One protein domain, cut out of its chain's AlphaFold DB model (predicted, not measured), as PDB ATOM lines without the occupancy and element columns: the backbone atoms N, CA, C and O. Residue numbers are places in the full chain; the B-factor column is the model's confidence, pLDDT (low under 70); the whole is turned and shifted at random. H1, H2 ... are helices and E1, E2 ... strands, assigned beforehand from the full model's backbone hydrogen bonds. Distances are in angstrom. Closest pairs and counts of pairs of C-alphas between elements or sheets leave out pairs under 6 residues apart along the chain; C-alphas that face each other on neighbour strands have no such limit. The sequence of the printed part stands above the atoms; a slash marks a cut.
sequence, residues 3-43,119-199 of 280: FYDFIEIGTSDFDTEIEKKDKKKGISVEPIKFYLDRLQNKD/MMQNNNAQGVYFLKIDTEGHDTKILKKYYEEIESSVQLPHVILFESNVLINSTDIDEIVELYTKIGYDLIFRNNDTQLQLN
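What this domain is: This is residues 3 to 43 and 119 to 199 of the 280 residues of the protein "Methyltransf_21 domain-containing protein" of viral metagenome (UniProt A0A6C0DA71). A twisted wall of six strands has two helices, H3 and H4, side by side over one face, covering the part made by E3, E4, E6 and E5. The short H1 lies beyond the edge strand E2, and the short H2 only grazes the sheet. The 122 printed residues hold, along the chain, E1, E2, H1, H2, E3, H3, E4, H4, E5 and E6. The mixed sheet runs E2, E1, E3, E4, E6, E5, and the class is mixed, helices and strands. The whole is compact, with a radius of gyration of the C-alphas of 14.1 A and spans of 38 by 32 by 24 A.

Where its parts are: E1, residues 3 to 9, begins at C-alpha 3 (-42.814, -8.940, 59.038) and is 16.7 A long. E2 is residues 26 to 29, H1 residues 33 to 38 and H2 residues 119 to 122. E3, residues 125 to 133, measures 16.4 A and bends by 87 degrees at residue 129. H3, residues 139 to 149, measures 15.5 A, and E4 is residues 159 to 163. H4, residues 170 to 183, is 20.6 A long and begins at (-39.143, -12.510, 27.711). E5 is residues 185 to 190; E6, residues 193 to 198, ends at C-alpha 198 (-32.587, -12.903, 48.464).

How they stand to each other: E2, E1, E3 and E4 are parallel neighbours in turn, with N 8 and O 27 at 2.8 A, N 7 and O 130 at 2.8 A, and N 161 and O 131 at 2.8 A, within hydrogen-bond range. E6 is antiparallel to E4, with N 160 and O 196 at 2.9 A, and forms a hairpin with E5, with N 186 and O 197 at 2.8 A. H3 and H4 are on the same face, two layers of helices and sheet. H3 lies over E3 and E4 at a height over the sheet of 11.6 A; H4 lies over E6 and E5 at 9.4 A. They touch, closest at the C-alphas of Thr 140 and Asp 172, 6.3 A, and run the same way at a shallow tilt of 32 degrees, only just short of steep. E3, H3, E4 is a strand-helix-strand unit, two parallel neighbours joined through a helix; E4, H4, E5 is a split one, with E6 between its strands. Both crossovers are right-handed. H1 is not on the sheet; its closest C-alphas to E2 are Leu 36 and Val 29, 7.5 A apart. Every O i to N i+4 pair is within hydrogen-bond range in H3, 9 of 10 in H4 and 1 of 2 in H1; H2 is too short for one.

The domain as a whole: The C-alphas farthest apart are those of Asp 43 and Thr 171, 39.8 A. Residues 44 to 118 are not printed, and C-alphas 43 and 119 are 19.7 A apart across the cut. The link from E1 to E2, residues 10 to 25, is long. The mean pLDDT of the printed part is 95.8, and no printed residue is under 70.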
ATOM      1  N   PHE A   3     -43.339  -8.006  60.034       96.12
ATOM      2  CA  PHE A   3     -42.814  -8.940  59.038       96.12
ATOM      3  C   PHE A   3     -43.894  -9.971  58.706       96.12
ATOM      4  O   PHE A   3     -44.382 -10.621  59.635       96.12
ATOM      5  N   TYR A   4     -44.281 -10.105  57.438       97.62
ATOM      6  CA  TYR A   4     -45.294 -11.069  56.988       97.62
ATOM      7  C   TYR A   4     -44.652 -12.353  56.455       97.62
ATOM      8  O   TYR A   4     -43.586 -12.314  55.844       97.62
ATOM      9  N   ASP A   5     -45.312 -13.495  56.647       97.88
ATOM     10  CA  ASP A   5     -44.828 -14.761  56.087       97.88
ATOM     11  C   ASP A   5     -45.116 -14.831  54.583       97.88
ATOM     12  O   ASP A   5     -44.326 -15.403  53.829       97.88
ATOM     13  N   PHE A   6     -46.213 -14.208  54.139       98.56
ATOM     14  CA  PHE A   6     -46.518 -14.038  52.724       98.56
ATOM     15  C   PHE A   6     -47.247 -12.726  52.403       98.56
ATOM     16  O   PHE A   6     -47.988 -12.179  53.222       98.56
ATOM     17  N   ILE A   7     -47.055 -12.251  51.179       98.69
ATOM     18  CA  ILE A   7     -47.924 -11.307  50.479       98.69
ATOM     19  C   ILE A   7     -48.223 -11.957  49.131       98.69
ATOM     20  O   ILE A   7     -47.299 -12.324  48.409       98.69
ATOM     21  N   GLU A   8     -49.499 -12.115  48.812       98.50
ATOM     22  CA  GLU A   8     -49.972 -12.743  47.583       98.50
ATOM     23  C   GLU A   8     -50.860 -11.765  46.814       98.50
ATOM     24  O   GLU A   8     -51.807 -11.209  47.375       98.50
ATOM     25  N   ILE A   9     -50.527 -11.529  45.546       98.38
ATOM     26  CA  ILE A   9     -51.186 -10.563  44.666       98.38
ATOM     27  C   ILE A   9     -51.797 -11.307  43.486       98.38
ATOM     28  O   ILE A   9     -51.075 -12.027  42.805       98.38
ATOM     29  N   GLY A  10     -53.087 -11.070  43.237       96.38
ATOM     30  CA  GLY A  10     -53.846 -11.758  42.194       96.38
ATOM     31  C   GLY A  10     -54.235 -13.158  42.647       96.38
ATOM     32  O   GLY A  10     -53.807 -14.162  42.095       96.38
ATOM     33  N   THR A  11     -54.996 -13.239  43.737       96.38
ATOM     34  CA  THR A  11     -55.317 -14.535  44.346       96.38
ATOM     35  C   THR A  11     -56.401 -15.294  43.591       96.38
ATOM     36  O   THR A  11     -56.525 -16.504  43.769       96.38
ATOM     37  N   SER A  12     -57.268 -14.582  42.860       94.19
ATOM     38  CA  SER A  12     -58.600 -15.069  42.511       94.19
ATOM     39  C   SER A  12     -59.215 -15.755  43.742       94.19
ATOM     40  O   SER A  12     -59.390 -15.117  44.786       94.19
ATOM     41  N   ASP A  13     -59.503 -17.051  43.643       93.62
ATOM     42  CA  ASP A  13     -60.062 -17.878  44.708       93.62
ATOM     43  C   ASP A  13     -59.490 -19.308  44.701       93.62
ATOM     44  O   ASP A  13     -60.195 -20.254  45.052       93.62
ATOM     45  N   PHE A  14     -58.246 -19.489  44.238       92.75
ATOM     46  CA  PHE A  14     -57.615 -20.808  44.133       92.75
ATOM     47  C   PHE A  14     -56.089 -20.757  44.265       92.75
ATOM     48  O   PHE A  14     -55.465 -19.731  44.025       92.75
ATOM     49  N   ASP A  15     -55.494 -21.891  44.656       92.44
ATOM     50  CA  ASP A  15     -54.044 -22.073  44.828       92.44
ATOM     51  C   ASP A  15     -53.370 -20.987  45.689       92.44
ATOM     52  O   ASP A  15     -52.223 -20.590  45.453       92.44
ATOM     53  N   THR A  16     -54.091 -20.532  46.721       96.75
ATOM     54  CA  THR A  16     -53.680 -19.397  47.548       96.75
ATOM     55  C   THR A  16     -52.827 -19.791  48.755       96.75
ATOM     56  O   THR A  16     -52.961 -20.873  49.339       96.75
ATOM     57  N   GLU A  17     -51.954 -18.883  49.194       97.62
ATOM     58  CA  GLU A  17     -51.175 -19.056  50.426       97.62
ATOM     59  C   GLU A  17     -52.073 -19.047  51.666       97.62
ATOM     60  O   GLU A  17     -51.837 -19.808  52.611       97.62
ATOM     61  N   ILE A  18     -53.128 -18.223  51.663       97.25
ATOM     62  CA  ILE A  18     -54.033 -18.094  52.809       97.25
ATOM     63  C   ILE A  18     -54.771 -19.401  53.101       97.25
ATOM     64  O   ILE A  18     -55.014 -19.676  54.274       97.25
ATOM     65  N   GLU A  19     -55.068 -20.229  52.093       95.81
ATOM     66  CA  GLU A  19     -55.780 -21.512  52.224       95.81
ATOM     67  C   GLU A  19     -54.918 -22.671  52.743       95.81
ATOM     68  O   GLU A  19     -55.438 -23.720  53.143       95.81
ATOM     69  N   LYS A  20     -53.593 -22.499  52.807       95.81
ATOM     70  CA  LYS A  20     -52.704 -23.526  53.357       95.81
ATOM     71  C   LYS A  20     -52.984 -23.757  54.843       95.81
ATOM     72  O   LYS A  20     -53.177 -22.827  55.634       95.81
ATOM     73  N   LYS A  21     -52.941 -25.034  55.239       93.38
ATOM     74  CA  LYS A  21     -53.131 -25.508  56.622       93.38
ATOM     75  C   LYS A  21     -51.878 -25.295  57.480       93.38
ATOM     76  O   LYS A  21     -51.322 -26.244  58.022       93.38
ATOM     77  N   ASP A  22     -51.432 -24.052  57.578       93.06
ATOM     78  CA  ASP A  22     -50.336 -23.615  58.441       93.06
ATOM     79  C   ASP A  22     -50.769 -22.413  59.302       93.06
ATOM     80  O   ASP A  22     -51.904 -21.949  59.218       93.06
ATOM     81  N   LYS A  23     -49.871 -21.909  60.151       92.56
ATOM     82  CA  LYS A  23     -50.112 -20.733  61.007       92.56
ATOM     83  C   LYS A  23     -49.446 -19.469  60.469       92.56
ATOM     84  O   LYS A  23     -49.067 -18.598  61.253       92.56
ATOM     85  N   LYS A  24     -49.211 -19.413  59.157       95.62
ATOM     86  CA  LYS A  24     -48.580 -18.254  58.541       95.62
ATOM     87  C   LYS A  24     -49.547 -17.085  58.476       95.62
ATOM     88  O   LYS A  24     -50.712 -17.267  58.126       95.62
ATOM     89  N   LYS A  25     -49.022 -15.903  58.768       96.00
ATOM     90  CA  LYS A  25     -49.700 -14.615  58.644       96.00
ATOM     91  C   LYS A  25     -49.314 -13.942  57.335       96.00
ATOM     92  O   LYS A  25     -48.171 -14.046  56.883       96.00
ATOM     93  N   GLY A  26     -50.231 -13.198  56.739       97.94
ATOM     94  CA  GLY A  26     -49.967 -12.620  55.428       97.94
ATOM     95  C   GLY A  26     -51.056 -11.708  54.909       97.94
ATOM     96  O   GLY A  26     -52.037 -11.428  55.597       97.94
ATOM     97  N   ILE A  27     -50.855 -11.241  53.684       98.62
ATOM     98  CA  ILE A  27     -51.789 -10.366  52.982       98.62
ATOM     99  C   ILE A  27     -52.177 -11.035  51.666       98.62
ATOM    100  O   ILE A  27     -51.299 -11.375  50.877       98.62
ATOM    101  N   SER A  28     -53.477 -11.185  51.426       98.69
ATOM    102  CA  SER A  28     -54.037 -11.604  50.138       98.69
ATOM    103  C   SER A  28     -54.682 -10.402  49.453       98.69
ATOM    104  O   SER A  28     -55.500  -9.702  50.060       98.69
ATOM    105  N   VAL A  29     -54.305 -10.154  48.200       98.50
ATOM    106  CA  VAL A  29     -54.736  -8.992  47.422       98.50
ATOM    107  C   VAL A  29     -55.430  -9.438  46.141       98.50
ATOM    108  O   VAL A  29     -54.851 -10.176  45.349       98.50
ATOM    109  N   GLU A  30     -56.655  -8.958  45.930       97.81
ATOM    110  CA  GLU A  30     -57.469  -9.314  44.763       97.81
ATOM    111  C   GLU A  30     -58.414  -8.164  44.367       97.81
ATOM    112  O   GLU A  30     -59.197  -7.699  45.210       97.81
ATOM    113  N   PRO A  31     -58.385  -7.688  43.107       96.81
ATOM    114  CA  PRO A  31     -59.279  -6.629  42.633       96.81
ATOM    115  C   PRO A  31     -60.754  -7.052  42.510       96.81
ATOM    116  O   PRO A  31     -61.657  -6.220  42.689       96.81
ATOM    117  N   ILE A  32     -61.035  -8.329  42.246       96.06
ATOM    118  CA  ILE A  32     -62.390  -8.865  42.143       96.06
ATOM    119  C   ILE A  32     -62.923  -9.253  43.521       96.06
ATOM    120  O   ILE A  32     -62.649 -10.330  44.053       96.06
ATOM    121  N   LYS A  33     -63.764  -8.385  44.097       95.88
ATOM    122  CA  LYS A  33     -64.291  -8.563  45.460       95.88
ATOM    123  C   LYS A  33     -64.968  -9.919  45.661       95.88
ATOM    124  O   LYS A  33     -64.820 -10.530  46.715       95.88
ATOM    125  N   PHE A  34     -65.690 -10.384  44.644       95.62
ATOM    126  CA  PHE A  34     -66.366 -11.674  44.667       95.62
ATOM    127  C   PHE A  34     -65.401 -12.843  44.940       95.62
ATOM    128  O   PHE A  34     -65.734 -13.719  45.735       95.62
ATOM    129  N   TYR A  35     -64.209 -12.845  44.336       96.56
ATOM    130  CA  TYR A  35     -63.214 -13.898  44.559       96.56
ATOM    131  C   TYR A  35     -62.489 -13.720  45.897       96.56
ATOM    132  O   TYR A  35     -62.386 -14.674  46.668       96.56
ATOM    133  N   LEU A  36     -62.130 -12.484  46.263       97.50
ATOM    134  CA  LEU A  36     -61.526 -12.197  47.571       97.50
ATOM    135  C   LEU A  36     -62.420 -12.637  48.749       97.50
ATOM    136  O   LEU A  36     -61.942 -13.136  49.774       97.50
ATOM    137  N   ASP A  37     -63.736 -12.450  48.629       97.31
ATOM    138  CA  ASP A  37     -64.700 -12.828  49.664       97.31
ATOM    139  C   ASP A  37     -64.827 -14.351  49.826       97.31
ATOM    140  O   ASP A  37     -65.194 -14.808  50.911       97.31
ATOM    141  N   ARG A  38     -64.478 -15.136  48.797       96.88
ATOM    142  CA  ARG A  38     -64.488 -16.609  48.826       96.88
ATOM    143  C   ARG A  38     -63.268 -17.210  49.520       96.88
ATOM    144  O   ARG A  38     -63.357 -18.337  50.000       96.88
ATOM    145  N   LEU A  39     -62.173 -16.459  49.638       97.25
ATOM    146  CA  LEU A  39     -61.015 -16.883  50.423       97.25
ATOM    147  C   LEU A  39     -61.381 -17.056  51.898       97.25
ATOM    148  O   LEU A  39     -62.094 -16.223  52.478       97.25
ATOM    149  N   GLN A  40     -60.816 -18.084  52.533       95.19
ATOM    150  CA  GLN A  40     -61.006 -18.313  53.960       95.19
ATOM    151  C   GLN A  40     -60.550 -17.114  54.804       95.19
ATOM    152  O   GLN A  40     -59.594 -16.414  54.473       95.19
ATOM    153  N   ASN A  41     -61.223 -16.893  55.934       95.31
ATOM    154  CA  ASN A  41     -60.734 -15.970  56.951       95.31
ATOM    155  C   ASN A  41     -59.800 -16.742  57.885       95.31
ATOM    156  O   ASN A  41     -60.199 -17.757  58.457       95.31
ATOM    157  N   LYS A  42     -58.567 -16.260  58.019       95.06
ATOM    158  CA  LYS A  42     -57.519 -16.864  58.842       95.06
ATOM    159  C   LYS A  42     -56.971 -15.808  59.792       95.06
ATOM    160  O   LYS A  42     -56.794 -14.658  59.391       95.06
ATOM    161  N   ASP A  43     -56.735 -16.200  61.040       93.38
ATOM    162  CA  ASP A  43     -56.148 -15.308  62.039       93.38
ATOM    163  C   ASP A  43     -54.801 -14.767  61.545       93.38
ATOM    164  O   ASP A  43     -54.047 -15.466  60.867       93.38
ATOM    165  N   MET A 119     -48.887  -0.180  49.159       97.94
ATOM    166  CA  MET A 119     -49.670  -1.188  49.876       97.94
ATOM    167  C   MET A 119     -48.919  -1.691  51.112       97.94
ATOM    168  O   MET A 119     -49.489  -1.729  52.207       97.94
ATOM    169  N   MET A 120     -47.629  -2.003  50.973       97.31
ATOM    170  CA  MET A 120     -46.784  -2.417  52.092       97.31
ATOM    171  C   MET A 120     -46.692  -1.329  53.171       97.31
ATOM    172  O   MET A 120     -46.863  -1.642  54.351       97.31
ATOM    173  N   GLN A 121     -46.524  -0.057  52.790       95.81
ATOM    174  CA  GLN A 121     -46.529   1.065  53.738       95.81
ATOM    175  C   GLN A 121     -47.857   1.172  54.497       95.81
ATOM    176  O   GLN A 121     -47.865   1.232  55.728       95.81
ATOM    177  N   ASN A 122     -48.985   1.119  53.785       96.44
ATOM    178  CA  ASN A 122     -50.322   1.223  54.380       96.44
ATOM    179  C   ASN A 122     -50.608   0.105  55.398       96.44
ATOM    180  O   ASN A 122     -51.384   0.301  56.331       96.44
ATOM    181  N   ASN A 123     -49.963  -1.052  55.237       95.81
ATOM    182  CA  ASN A 123     -50.112  -2.213  56.115       95.81
ATOM    183  C   ASN A 123     -48.971  -2.359  57.135       95.81
ATOM    184  O   ASN A 123     -48.857  -3.400  57.790       95.81
ATOM    185  N   ASN A 124     -48.125  -1.330  57.284       94.56
ATOM    186  CA  ASN A 124     -46.943  -1.328  58.150       94.56
ATOM    187  C   ASN A 124     -46.028  -2.548  57.922       94.56
ATOM    188  O   ASN A 124     -45.402  -3.045  58.869       94.56
ATOM    189  N   ALA A 125     -45.982  -3.049  56.684       94.56
ATOM    190  CA  ALA A 125     -45.163  -4.179  56.284       94.56
ATOM    191  C   ALA A 125     -43.702  -3.730  56.200       94.56
ATOM    192  O   ALA A 125     -43.315  -2.946  55.337       94.56
ATOM    193  N   GLN A 126     -42.891  -4.233  57.120       90.62
ATOM    194  CA  GLN A 126     -41.459  -3.953  57.156       90.62
ATOM    195  C   GLN A 126     -40.676  -4.839  56.200       90.62
ATOM    196  O   GLN A 126     -39.637  -4.436  55.701       90.62
ATOM    197  N   GLY A 127     -41.187  -6.038  55.959       94.38
ATOM    198  CA  GLY A 127     -40.609  -7.031  55.079       94.38
ATOM    199  C   GLY A 127     -41.571  -8.200  54.943       94.38
ATOM    200  O   GLY A 127     -42.573  -8.303  55.662       94.38
ATOM    201  N   VAL A 128     -41.266  -9.075  54.003       97.69
ATOM    202  CA  VAL A 128     -42.063 -10.262  53.727       97.69
ATOM    203  C   VAL A 128     -41.131 -11.419  53.416       97.69
ATOM    204  O   VAL A 128     -40.098 -11.247  52.764       97.69
ATOM    205  N   TYR A 129     -41.472 -12.613  53.886       98.31
ATOM    206  CA  TYR A 129     -40.732 -13.792  53.472       98.31
ATOM    207  C   TYR A 129     -41.052 -14.163  52.026       98.31
ATOM    208  O   TYR A 129     -40.141 -14.197  51.205       98.31
ATOM    209  N   PHE A 130     -42.323 -14.415  51.715       98.69
ATOM    210  CA  PHE A 130     -42.760 -14.871  50.400       98.69
ATOM    211  C   PHE A 130     -43.656 -13.842  49.701       98.69
ATOM    212  O   PHE A 130     -44.777 -13.601  50.133       98.69
ATOM    213  N   LEU A 131     -43.167 -13.231  48.626       98.81
ATOM    214  CA  LEU A 131     -43.964 -12.404  47.725       98.81
ATOM    215  C   LEU A 131     -44.369 -13.249  46.514       98.81
ATOM    216  O   LEU A 131     -43.504 -13.606  45.716       98.81
ATOM    217  N   LYS A 132     -45.659 -13.554  46.384       98.62
ATOM    218  CA  LYS A 132     -46.236 -14.206  45.203       98.62
ATOM    219  C   LYS A 132     -47.025 -13.177  44.401       98.62
ATOM    220  O   LYS A 132     -47.858 -12.468  44.965       98.62
ATOM    221  N   ILE A 133     -46.742 -13.087  43.110       97.94
ATOM    222  CA  ILE A 133     -47.451 -12.228  42.164       97.94
ATOM    223  C   ILE A 133     -47.964 -13.130  41.050       97.94
ATOM    224  O   ILE A 133     -47.220 -13.967  40.549       97.94
ATOM    225  N   ASP A 134     -49.244 -12.987  40.744       94.81
ATOM    226  CA  ASP A 134     -49.908 -13.707  39.671       94.81
ATOM    227  C   ASP A 134     -50.954 -12.764  39.067       94.81
ATOM    228  O   ASP A 134     -52.105 -12.706  39.493       94.81
ATOM    229  N   THR A 135     -50.505 -11.864  38.189       92.62
ATOM    230  CA  THR A 135     -51.334 -10.756  37.679       92.62
ATOM    231  C   THR A 135     -51.516 -10.802  36.171       92.62
ATOM    232  O   THR A 135     -51.649  -9.754  35.529       92.62
ATOM    233  N   GLU A 136     -51.524 -12.018  35.617       88.56
ATOM    234  CA  GLU A 136     -51.912 -12.313  34.233       88.56
ATOM    235  C   GLU A 136     -51.160 -11.421  33.224       88.56
ATOM    236  O   GLU A 136     -51.718 -10.831  32.289       88.56
ATOM    237  N   GLY A 137     -49.858 -11.255  33.471       86.81
ATOM    238  CA  GLY A 137     -48.934 -10.510  32.622       86.81
ATOM    239  C   GLY A 137     -48.524  -9.106  33.089       86.81
ATOM    240  O   GLY A 137     -47.725  -8.456  32.407       86.81
ATOM    241  N   HIS A 138     -49.021  -8.607  34.229       94.50
ATOM    242  CA  HIS A 138     -48.613  -7.296  34.785       94.50
ATOM    243  C   HIS A 138     -47.450  -7.383  35.797       94.50
ATOM    244  O   HIS A 138     -46.942  -6.363  36.273       94.50
ATOM    245  N   ASP A 139     -46.971  -8.594  36.070       96.12
ATOM    246  CA  ASP A 139     -46.018  -8.944  37.124       96.12
ATOM    247  C   ASP A 139     -44.700  -8.168  37.042       96.12
ATOM    248  O   ASP A 139     -44.232  -7.584  38.024       96.12
ATOM    249  N   THR A 140     -44.102  -8.107  35.849       97.25
ATOM    250  CA  THR A 140     -42.820  -7.419  35.642       97.25
ATOM    251  C   THR A 140     -42.945  -5.914  35.853       97.25
ATOM    252  O   THR A 140     -42.027  -5.296  36.386       97.25
ATOM    253  N   LYS A 141     -44.090  -5.305  35.527       97.38
ATOM    254  CA  LYS A 141     -44.326  -3.877  35.786       97.38
ATOM    255  C   LYS A 141     -44.434  -3.593  37.279       97.38
ATOM    256  O   LYS A 141     -43.817  -2.641  37.755       97.38
ATOM    257  N   ILE A 142     -45.141  -4.450  38.020       98.38
ATOM    258  CA  ILE A 142     -45.230  -4.363  39.485       98.38
ATOM    259  C   ILE A 142     -43.833  -4.475  40.101       98.38
ATOM    260  O   ILE A 142     -43.444  -3.623  40.902       98.38
ATOM    261  N   LEU A 143     -43.049  -5.483  39.707       98.62
ATOM    262  CA  LEU A 143     -41.712  -5.715  40.260       98.62
ATOM    263  C   LEU A 143     -40.709  -4.622  39.900       98.62
ATOM    264  O   LEU A 143     -39.874  -4.275  40.741       98.62
ATOM    265  N   LYS A 144     -40.783  -4.075  38.681       98.56
ATOM    266  CA  LYS A 144     -39.953  -2.948  38.247       98.56
ATOM    267  C   LYS A 144     -40.271  -1.703  39.060       98.56
ATOM    268  O   LYS A 144     -39.365  -1.100  39.626       98.56
ATOM    269  N   LYS A 145     -41.559  -1.375  39.192       98.62
ATOM    270  CA  LYS A 145     -41.995  -0.236  39.997       98.62
ATOM    271  C   LYS A 145     -41.593  -0.397  41.461       98.62
ATOM    272  O   LYS A 145     -41.093   0.543  42.065       98.62
ATOM    273  N   TYR A 146     -41.754  -1.598  42.013       98.50
ATOM    274  CA  TYR A 146     -41.343  -1.895  43.380       98.50
ATOM    275  C   TYR A 146     -39.832  -1.706  43.572       98.50
ATOM    276  O   TYR A 146     -39.416  -1.052  44.522       98.50
ATOM    277  N   TYR A 147     -39.012  -2.187  42.633       97.94
ATOM    278  CA  TYR A 147     -37.561  -1.986  42.650       97.94
ATOM    279  C   TYR A 147     -37.169  -0.496  42.670       97.94
ATOM    280  O   TYR A 147     -36.222  -0.125  43.357       97.94
ATOM    281  N   GLU A 148     -37.886   0.355  41.931       97.88
ATOM    282  CA  GLU A 148     -37.640   1.804  41.877       97.88
ATOM    283  C   GLU A 148     -38.031   2.543  43.168       97.88
ATOM    284  O   GLU A 148     -37.476   3.603  43.451       97.88
ATOM    285  N   GLU A 149     -38.995   2.014  43.925       97.50
ATOM    286  CA  GLU A 149     -39.568   2.667  45.110       97.50
ATOM    287  C   GLU A 149     -38.960   2.201  46.438       97.50
ATOM    288  O   GLU A 149     -39.081   2.910  47.434       97.50
ATOM    289  N   ILE A 150     -38.313   1.032  46.483       93.69
ATOM    290  CA  ILE A 150     -37.705   0.519  47.717       93.69
ATOM    291  C   ILE A 150     -36.596   1.459  48.205       93.69
ATOM    292  O   ILE A 150     -35.588   1.679  47.533       93.69
ATOM    293  N   GLU A 151     -36.746   1.937  49.439       90.12
ATOM    294  CA  GLU A 151     -35.782   2.831  50.088       90.12
ATOM    295  C   GLU A 151     -34.772   2.075  50.964       90.12
ATOM    296  O   GLU A 151     -33.694   2.589  51.271       90.12
ATOM    297  N   SER A 152     -35.103   0.850  51.386       89.62
ATOM    298  CA  SER A 152     -34.297   0.065  52.323       89.62
ATOM    299  C   SER A 152     -34.275  -1.426  51.993       89.62
ATOM    300  O   SER A 152     -35.315  -2.034  51.739       89.62
ATOM    301  N   SER A 153     -33.101  -2.055  52.127       92.19
ATOM    302  CA  SER A 153     -32.923  -3.506  51.981       92.19
ATOM    303  C   SER A 153     -33.811  -4.338  52.917       92.19
ATOM    304  O   SER A 153     -34.087  -5.494  52.613       92.19
ATOM    305  N   VAL A 154     -34.279  -3.774  54.042       92.31
ATOM    306  CA  VAL A 154     -35.199  -4.451  54.984       92.31
ATOM    307  C   VAL A 154     -36.523  -4.827  54.310       92.31
ATOM    308  O   VAL A 154     -37.129  -5.831  54.676       92.31
ATOM    309  N   GLN A 155     -36.944  -4.057  53.304       94.12
ATOM    310  CA  GLN A 155     -38.210  -4.253  52.599       94.12
ATOM    311  C   GLN A 155     -38.113  -5.289  51.475       94.12
ATOM    312  O   GLN A 155     -39.132  -5.669  50.898       94.12
ATOM    313  N   LEU A 156     -36.909  -5.761  51.148       96.38
ATOM    314  CA  LEU A 156     -36.714  -6.766  50.111       96.38
ATOM    315  C   LEU A 156     -37.360  -8.099  50.532       96.38
ATOM    316  O   LEU A 156     -37.014  -8.634  51.587       96.38
ATOM    317  N   PRO A 157     -38.267  -8.666  49.716       98.00
ATOM    318  CA  PRO A 157     -38.802  -9.996  49.952       98.00
ATOM    319  C   PRO A 157     -37.694 -11.046  50.006       98.00
ATOM    320  O   PRO A 157     -36.779 -11.052  49.185       98.00
ATOM    321  N   HIS A 158     -37.777 -11.999  50.928       98.31
ATOM    322  CA  HIS A 158     -36.771 -13.064  50.959       98.31
ATOM    323  C   HIS A 158     -36.914 -14.048  49.793       98.31
ATOM    324  O   HIS A 158     -35.921 -14.638  49.364       98.31
ATOM    325  N   VAL A 159     -38.130 -14.219  49.284       98.75
ATOM    326  CA  VAL A 159     -38.488 -15.035  48.129       98.75
ATOM    327  C   VAL A 159     -39.503 -14.250  47.305       98.75
ATOM    328  O   VAL A 159     -40.484 -13.752  47.853       98.75
ATOM    329  N   ILE A 160     -39.272 -14.166  45.999       98.81
ATOM    330  CA  ILE A 160     -40.211 -13.614  45.023       98.81
ATOM    331  C   ILE A 160     -40.560 -14.735  44.055       98.81
ATOM    332  O   ILE A 160     -39.655 -15.342  43.482       98.81
ATOM    333  N   LEU A 161     -41.848 -14.996  43.881       98.62
ATOM    334  CA  LEU A 161     -42.398 -15.849  42.838       98.62
ATOM    335  C   LEU A 161     -43.326 -14.988  41.985       98.62
ATOM    336  O   LEU A 161     -44.202 -14.322  42.532       98.62
ATOM    337  N   PHE A 162     -43.112 -14.983  40.677       97.88
ATOM    338  CA  PHE A 162     -43.966 -14.254  39.748       97.88
ATOM    339  C   PHE A 162     -44.189 -15.049  38.468       97.88
ATOM    340  O   PHE A 162     -43.330 -15.856  38.082       97.88
ATOM    341  N   GLU A 163     -45.327 -14.806  37.824       93.19
ATOM    342  CA  GLU A 163     -45.658 -15.437  36.555       93.19
ATOM    343  C   GLU A 163     -44.652 -14.986  35.484       93.19
ATOM    344  O   GLU A 163     -44.269 -13.821  35.397       93.19
ATOM    345  N   SER A 164     -44.170 -15.915  34.664       91.44
ATOM    346  CA  SER A 164     -43.223 -15.648  33.575       91.44
ATOM    347  C   SER A 164     -43.563 -16.435  32.311       91.44
ATOM    348  O   SER A 164     -42.674 -16.915  31.600       91.44
ATOM    349  N   ASN A 165     -44.858 -16.612  32.063       88.19
ATOM    350  CA  ASN A 165     -45.386 -17.376  30.943       88.19
ATOM    351  C   ASN A 165     -45.432 -16.535  29.642       88.19
ATOM    352  O   ASN A 165     -44.852 -15.454  29.535       88.19
ATOM    353  N   VAL A 166     -46.133 -17.044  28.625       84.06
ATOM    354  CA  VAL A 166     -46.264 -16.418  27.294       84.06
ATOM    355  C   VAL A 166     -46.975 -15.051  27.288       84.06
ATOM    356  O   VAL A 166     -46.904 -14.333  26.289       84.06
ATOM    357  N   LEU A 167     -47.664 -14.679  28.369       82.75
ATOM    358  CA  LEU A 167     -48.328 -13.382  28.521       82.75
ATOM    359  C   LEU A 167     -47.331 -12.235  28.713       82.75
ATOM    360  O   LEU A 167     -47.665 -11.087  28.422       82.75
ATOM    361  N   ILE A 168     -46.100 -12.541  29.133       86.06
ATOM    362  CA  ILE A 168     -45.057 -11.556  29.410       86.06
ATOM    363  C   ILE A 168     -43.960 -11.637  28.354       86.06
ATOM    364  O   ILE A 168     -43.531 -12.712  27.929       86.06
ATOM    365  N   ASN A 169     -43.459 -10.476  27.934       89.31
ATOM    366  CA  ASN A 169     -42.306 -10.424  27.050       89.31
ATOM    367  C   ASN A 169     -41.061 -10.968  27.773       89.31
ATOM    368  O   ASN A 169     -40.704 -10.509  28.860       89.31
ATOM    369  N   SER A 170     -40.355 -11.912  27.146       91.00
ATOM    370  CA  SER A 170     -39.143 -12.510  27.711       91.00
ATOM    371  C   SER A 170     -38.081 -11.475  28.077       91.00
ATOM    372  O   SER A 170     -37.375 -11.683  29.060       91.00
ATOM    373  N   THR A 171     -37.997 -10.359  27.342       94.31
ATOM    374  CA  THR A 171     -37.053  -9.270  27.645       94.31
ATOM    375  C   THR A 171     -37.378  -8.553  28.949       94.31
ATOM    376  O   THR A 171     -36.465  -8.134  29.651       94.31
ATOM    377  N   ASP A 172     -38.661  -8.436  29.294       95.62
ATOM    378  CA  ASP A 172     -39.088  -7.787  30.535       95.62
ATOM    379  C   ASP A 172     -38.770  -8.698  31.727       95.62
ATOM    380  O   ASP A 172     -38.315  -8.238  32.771       95.62
ATOM    381  N   ILE A 173     -38.931 -10.015  31.549       96.31
ATOM    382  CA  ILE A 173     -38.511 -11.012  32.543       96.31
ATOM    383  C   ILE A 173     -36.989 -10.955  32.738       96.31
ATOM    384  O   ILE A 173     -36.522 -10.937  33.876       96.31
ATOM    385  N   ASP A 174     -36.217 -10.906  31.646       96.88
ATOM    386  CA  ASP A 174     -34.754 -10.794  31.699       96.88
ATOM    387  C   ASP A 174     -34.326  -9.528  32.452       96.88
ATOM    388  O   ASP A 174     -33.474  -9.597  33.339       96.88
ATOM    389  N   GLU A 175     -34.974  -8.391  32.174       97.88
ATOM    390  CA  GLU A 175     -34.730  -7.132  32.881       97.88
ATOM    391  C   GLU A 175     -34.970  -7.278  34.391       97.88
ATOM    392  O   GLU A 175     -34.110  -6.893  35.187       97.88
ATOM    393  N   ILE A 176     -36.093  -7.874  34.811       98.38
ATOM    394  CA  ILE A 176     -36.386  -8.098  36.234       98.38
ATOM    395  C   ILE A 176     -35.331  -8.988  36.890       98.38
ATOM    396  O   ILE A 176     -34.805  -8.641  37.951       98.38
ATOM    397  N   VAL A 177     -34.967 -10.105  36.258       98.44
ATOM    398  CA  VAL A 177     -33.932 -11.003  36.786       98.44
ATOM    399  C   VAL A 177     -32.607 -10.254  36.947       98.44
ATOM    400  O   VAL A 177     -31.956 -10.372  37.989       98.44
ATOM    401  N   GLU A 178     -32.213  -9.444  35.965       98.38
ATOM    402  CA  GLU A 178     -30.995  -8.640  36.036       98.38
ATOM    403  C   GLU A 178     -31.039  -7.591  37.154       98.38
ATOM    404  O   GLU A 178     -30.062  -7.451  37.897       98.38
ATOM    405  N   LEU A 179     -32.145  -6.851  37.286       98.12
ATOM    406  CA  LEU A 179     -32.328  -5.830  38.322       98.12
ATOM    407  C   LEU A 179     -32.191  -6.433  39.723       98.12
ATOM    408  O   LEU A 179     -31.378  -5.971  40.526       98.12
ATOM    409  N   TYR A 180     -32.908  -7.519  40.000       98.12
ATOM    410  CA  TYR A 180     -32.888  -8.149  41.319       98.12
ATOM    411  C   TYR A 180     -31.562  -8.882  41.592       98.12
ATOM    412  O   TYR A 180     -31.037  -8.835  42.709       98.12
ATOM    413  N   THR A 181     -30.923  -9.464  40.572       97.94
ATOM    414  CA  THR A 181     -29.571 -10.037  40.719       97.94
ATOM    415  C   THR A 181     -28.545  -8.963  41.103       97.94
ATOM    416  O   THR A 181     -27.668  -9.210  41.937       97.94
ATOM    417  N   LYS A 182     -28.656  -7.738  40.562       96.44
ATOM    418  CA  LYS A 182     -27.741  -6.622  40.885       96.44
ATOM    419  C   LYS A 182     -27.759  -6.244  42.367       96.44
ATOM    420  O   LYS A 182     -26.706  -5.825  42.869       96.44
ATOM    421  N   ILE A 183     -28.895  -6.413  43.048       96.06
ATOM    422  CA  ILE A 183     -29.074  -6.108  44.478       96.06
ATOM    423  C   ILE A 183     -28.924  -7.332  45.396       96.06
ATOM    424  O   ILE A 183     -29.005  -7.191  46.610       96.06
ATOM    425  N   GLY A 184     -28.610  -8.511  44.848       96.88
ATOM    426  CA  GLY A 184     -28.203  -9.677  45.637       96.88
ATOM    427  C   GLY A 184     -29.184 -10.844  45.648       96.88
ATOM    428  O   GLY A 184     -29.063 -11.703  46.517       96.88
ATOM    429  N   TYR A 185     -30.129 -10.920  44.711       98.44
ATOM    430  CA  TYR A 185     -30.946 -12.123  44.540       98.44
ATOM    431  C   TYR A 185     -30.214 -13.196  43.729       98.44
ATOM    432  O   TYR A 185     -29.417 -12.901  42.839       98.44
ATOM    433  N   ASP A 186     -30.524 -14.452  44.034       98.62
ATOM    434  CA  ASP A 186     -30.229 -15.606  43.196       98.62
ATOM    435  C   ASP A 186     -31.464 -15.965  42.362       98.62
ATOM    436  O   ASP A 186     -32.574 -16.046  42.892       98.62
ATOM    437  N   LEU A 187     -31.263 -16.229  41.068       98.50
ATOM    438  CA  LEU A 187     -32.257 -16.910  40.239       98.50
ATOM    439  C   LEU A 187     -32.283 -18.392  40.625       98.50
ATOM    440  O   LEU A 187     -31.286 -19.092  40.446       98.50
ATOM    441  N   ILE A 188     -33.414 -18.865  41.154       98.50
ATOM    442  CA  ILE A 188     -33.571 -20.260  41.587       98.50
ATOM    443  C   ILE A 188     -34.054 -21.131  40.431       98.50
ATOM    444  O   ILE A 188     -33.461 -22.173  40.156       98.50
ATOM    445  N   PHE A 189     -35.109 -20.699  39.743       97.81
ATOM    446  CA  PHE A 189     -35.592 -21.333  38.521       97.81
ATOM    447  C   PHE A 189     -36.382 -20.337  37.668       97.81
ATOM    448  O   PHE A 189     -36.823 -19.295  38.156       97.81
ATOM    449  N   ARG A 190     -36.567 -20.698  36.396       94.50
ATOM    450  CA  ARG A 190     -37.396 -19.986  35.423       94.50
ATOM    451  C   ARG A 190     -38.036 -20.982  34.464       94.50
ATOM    452  O   ARG A 190     -37.307 -21.715  33.803       94.50
ATOM    453  N   ASN A 191     -39.363 -20.981  34.403       92.56
ATOM    454  CA  ASN A 191     -40.202 -21.704  33.445       92.56
ATOM    455  C   ASN A 191     -41.440 -20.830  33.146       92.56
ATOM    456  O   ASN A 191     -41.279 -19.665  32.795       92.56
ATOM    457  N   ASN A 192     -42.655 -21.363  33.327       93.06
ATOM    458  CA  ASN A 192     -43.884 -20.565  33.340       93.06
ATOM    459  C   ASN A 192     -43.965 -19.641  34.561       93.06
ATOM    460  O   ASN A 192     -44.657 -18.639  34.485       93.06
ATOM    461  N   ASP A 193     -43.197 -19.943  35.609       96.06
ATOM    462  CA  ASP A 193     -42.966 -19.073  36.759       96.06
ATOM    463  C   ASP A 193     -41.470 -18.815  36.925       96.06
ATOM    464  O   ASP A 193     -40.625 -19.650  36.561       96.06
ATOM    465  N   THR A 194     -41.137 -17.682  37.533       98.12
ATOM    466  CA  THR A 194     -39.770 -17.333  37.909       98.12
ATOM    467  C   THR A 194     -39.680 -17.130  39.411       98.12
ATOM    468  O   THR A 194     -40.435 -16.354  39.993       98.12
ATOM    469  N   GLN A 195     -38.708 -17.801  40.038       98.69
ATOM    470  CA  GLN A 195     -38.416 -17.620  41.456       98.69
ATOM    471  C   GLN A 195     -37.045 -16.980  41.669       98.69
ATOM    472  O   GLN A 195     -36.010 -17.510  41.248       98.69
ATOM    473  N   LEU A 196     -37.044 -15.881  42.418       98.75
ATOM    474  CA  LEU A 196     -35.856 -15.200  42.915       98.75
ATOM    475  C   LEU A 196     -35.775 -15.356  44.434       98.75
ATOM    476  O   LEU A 196     -36.790 -15.325  45.128       98.75
ATOM    477  N   GLN A 197     -34.565 -15.501  44.970       98.69
ATOM    478  CA  GLN A 197     -34.356 -15.608  46.412       98.69
ATOM    479  C   GLN A 197     -33.248 -14.673  46.885       98.69
ATOM    480  O   GLN A 197     -32.148 -14.680  46.334       98.69
ATOM    481  N   LEU A 198     -33.527 -13.877  47.917       98.12
ATOM    482  CA  LEU A 198     -32.587 -12.903  48.464       98.12
ATOM    483  C   LEU A 198     -31.392 -13.626  49.091       98.12
ATOM    484  O   LEU A 198     -31.520 -14.264  50.140       98.12
ATOM    485  N   ASN A 199     -30.221 -13.514  48.468       98.19
ATOM    486  CA  ASN A 199     -28.998 -14.103  48.981       98.19
ATOM    487  C   ASN A 199     -28.320 -13.127  49.949       98.19
ATOM    488  O   ASN A 199     -27.644 -12.175  49.557       98.19
TER     489      ASN A 199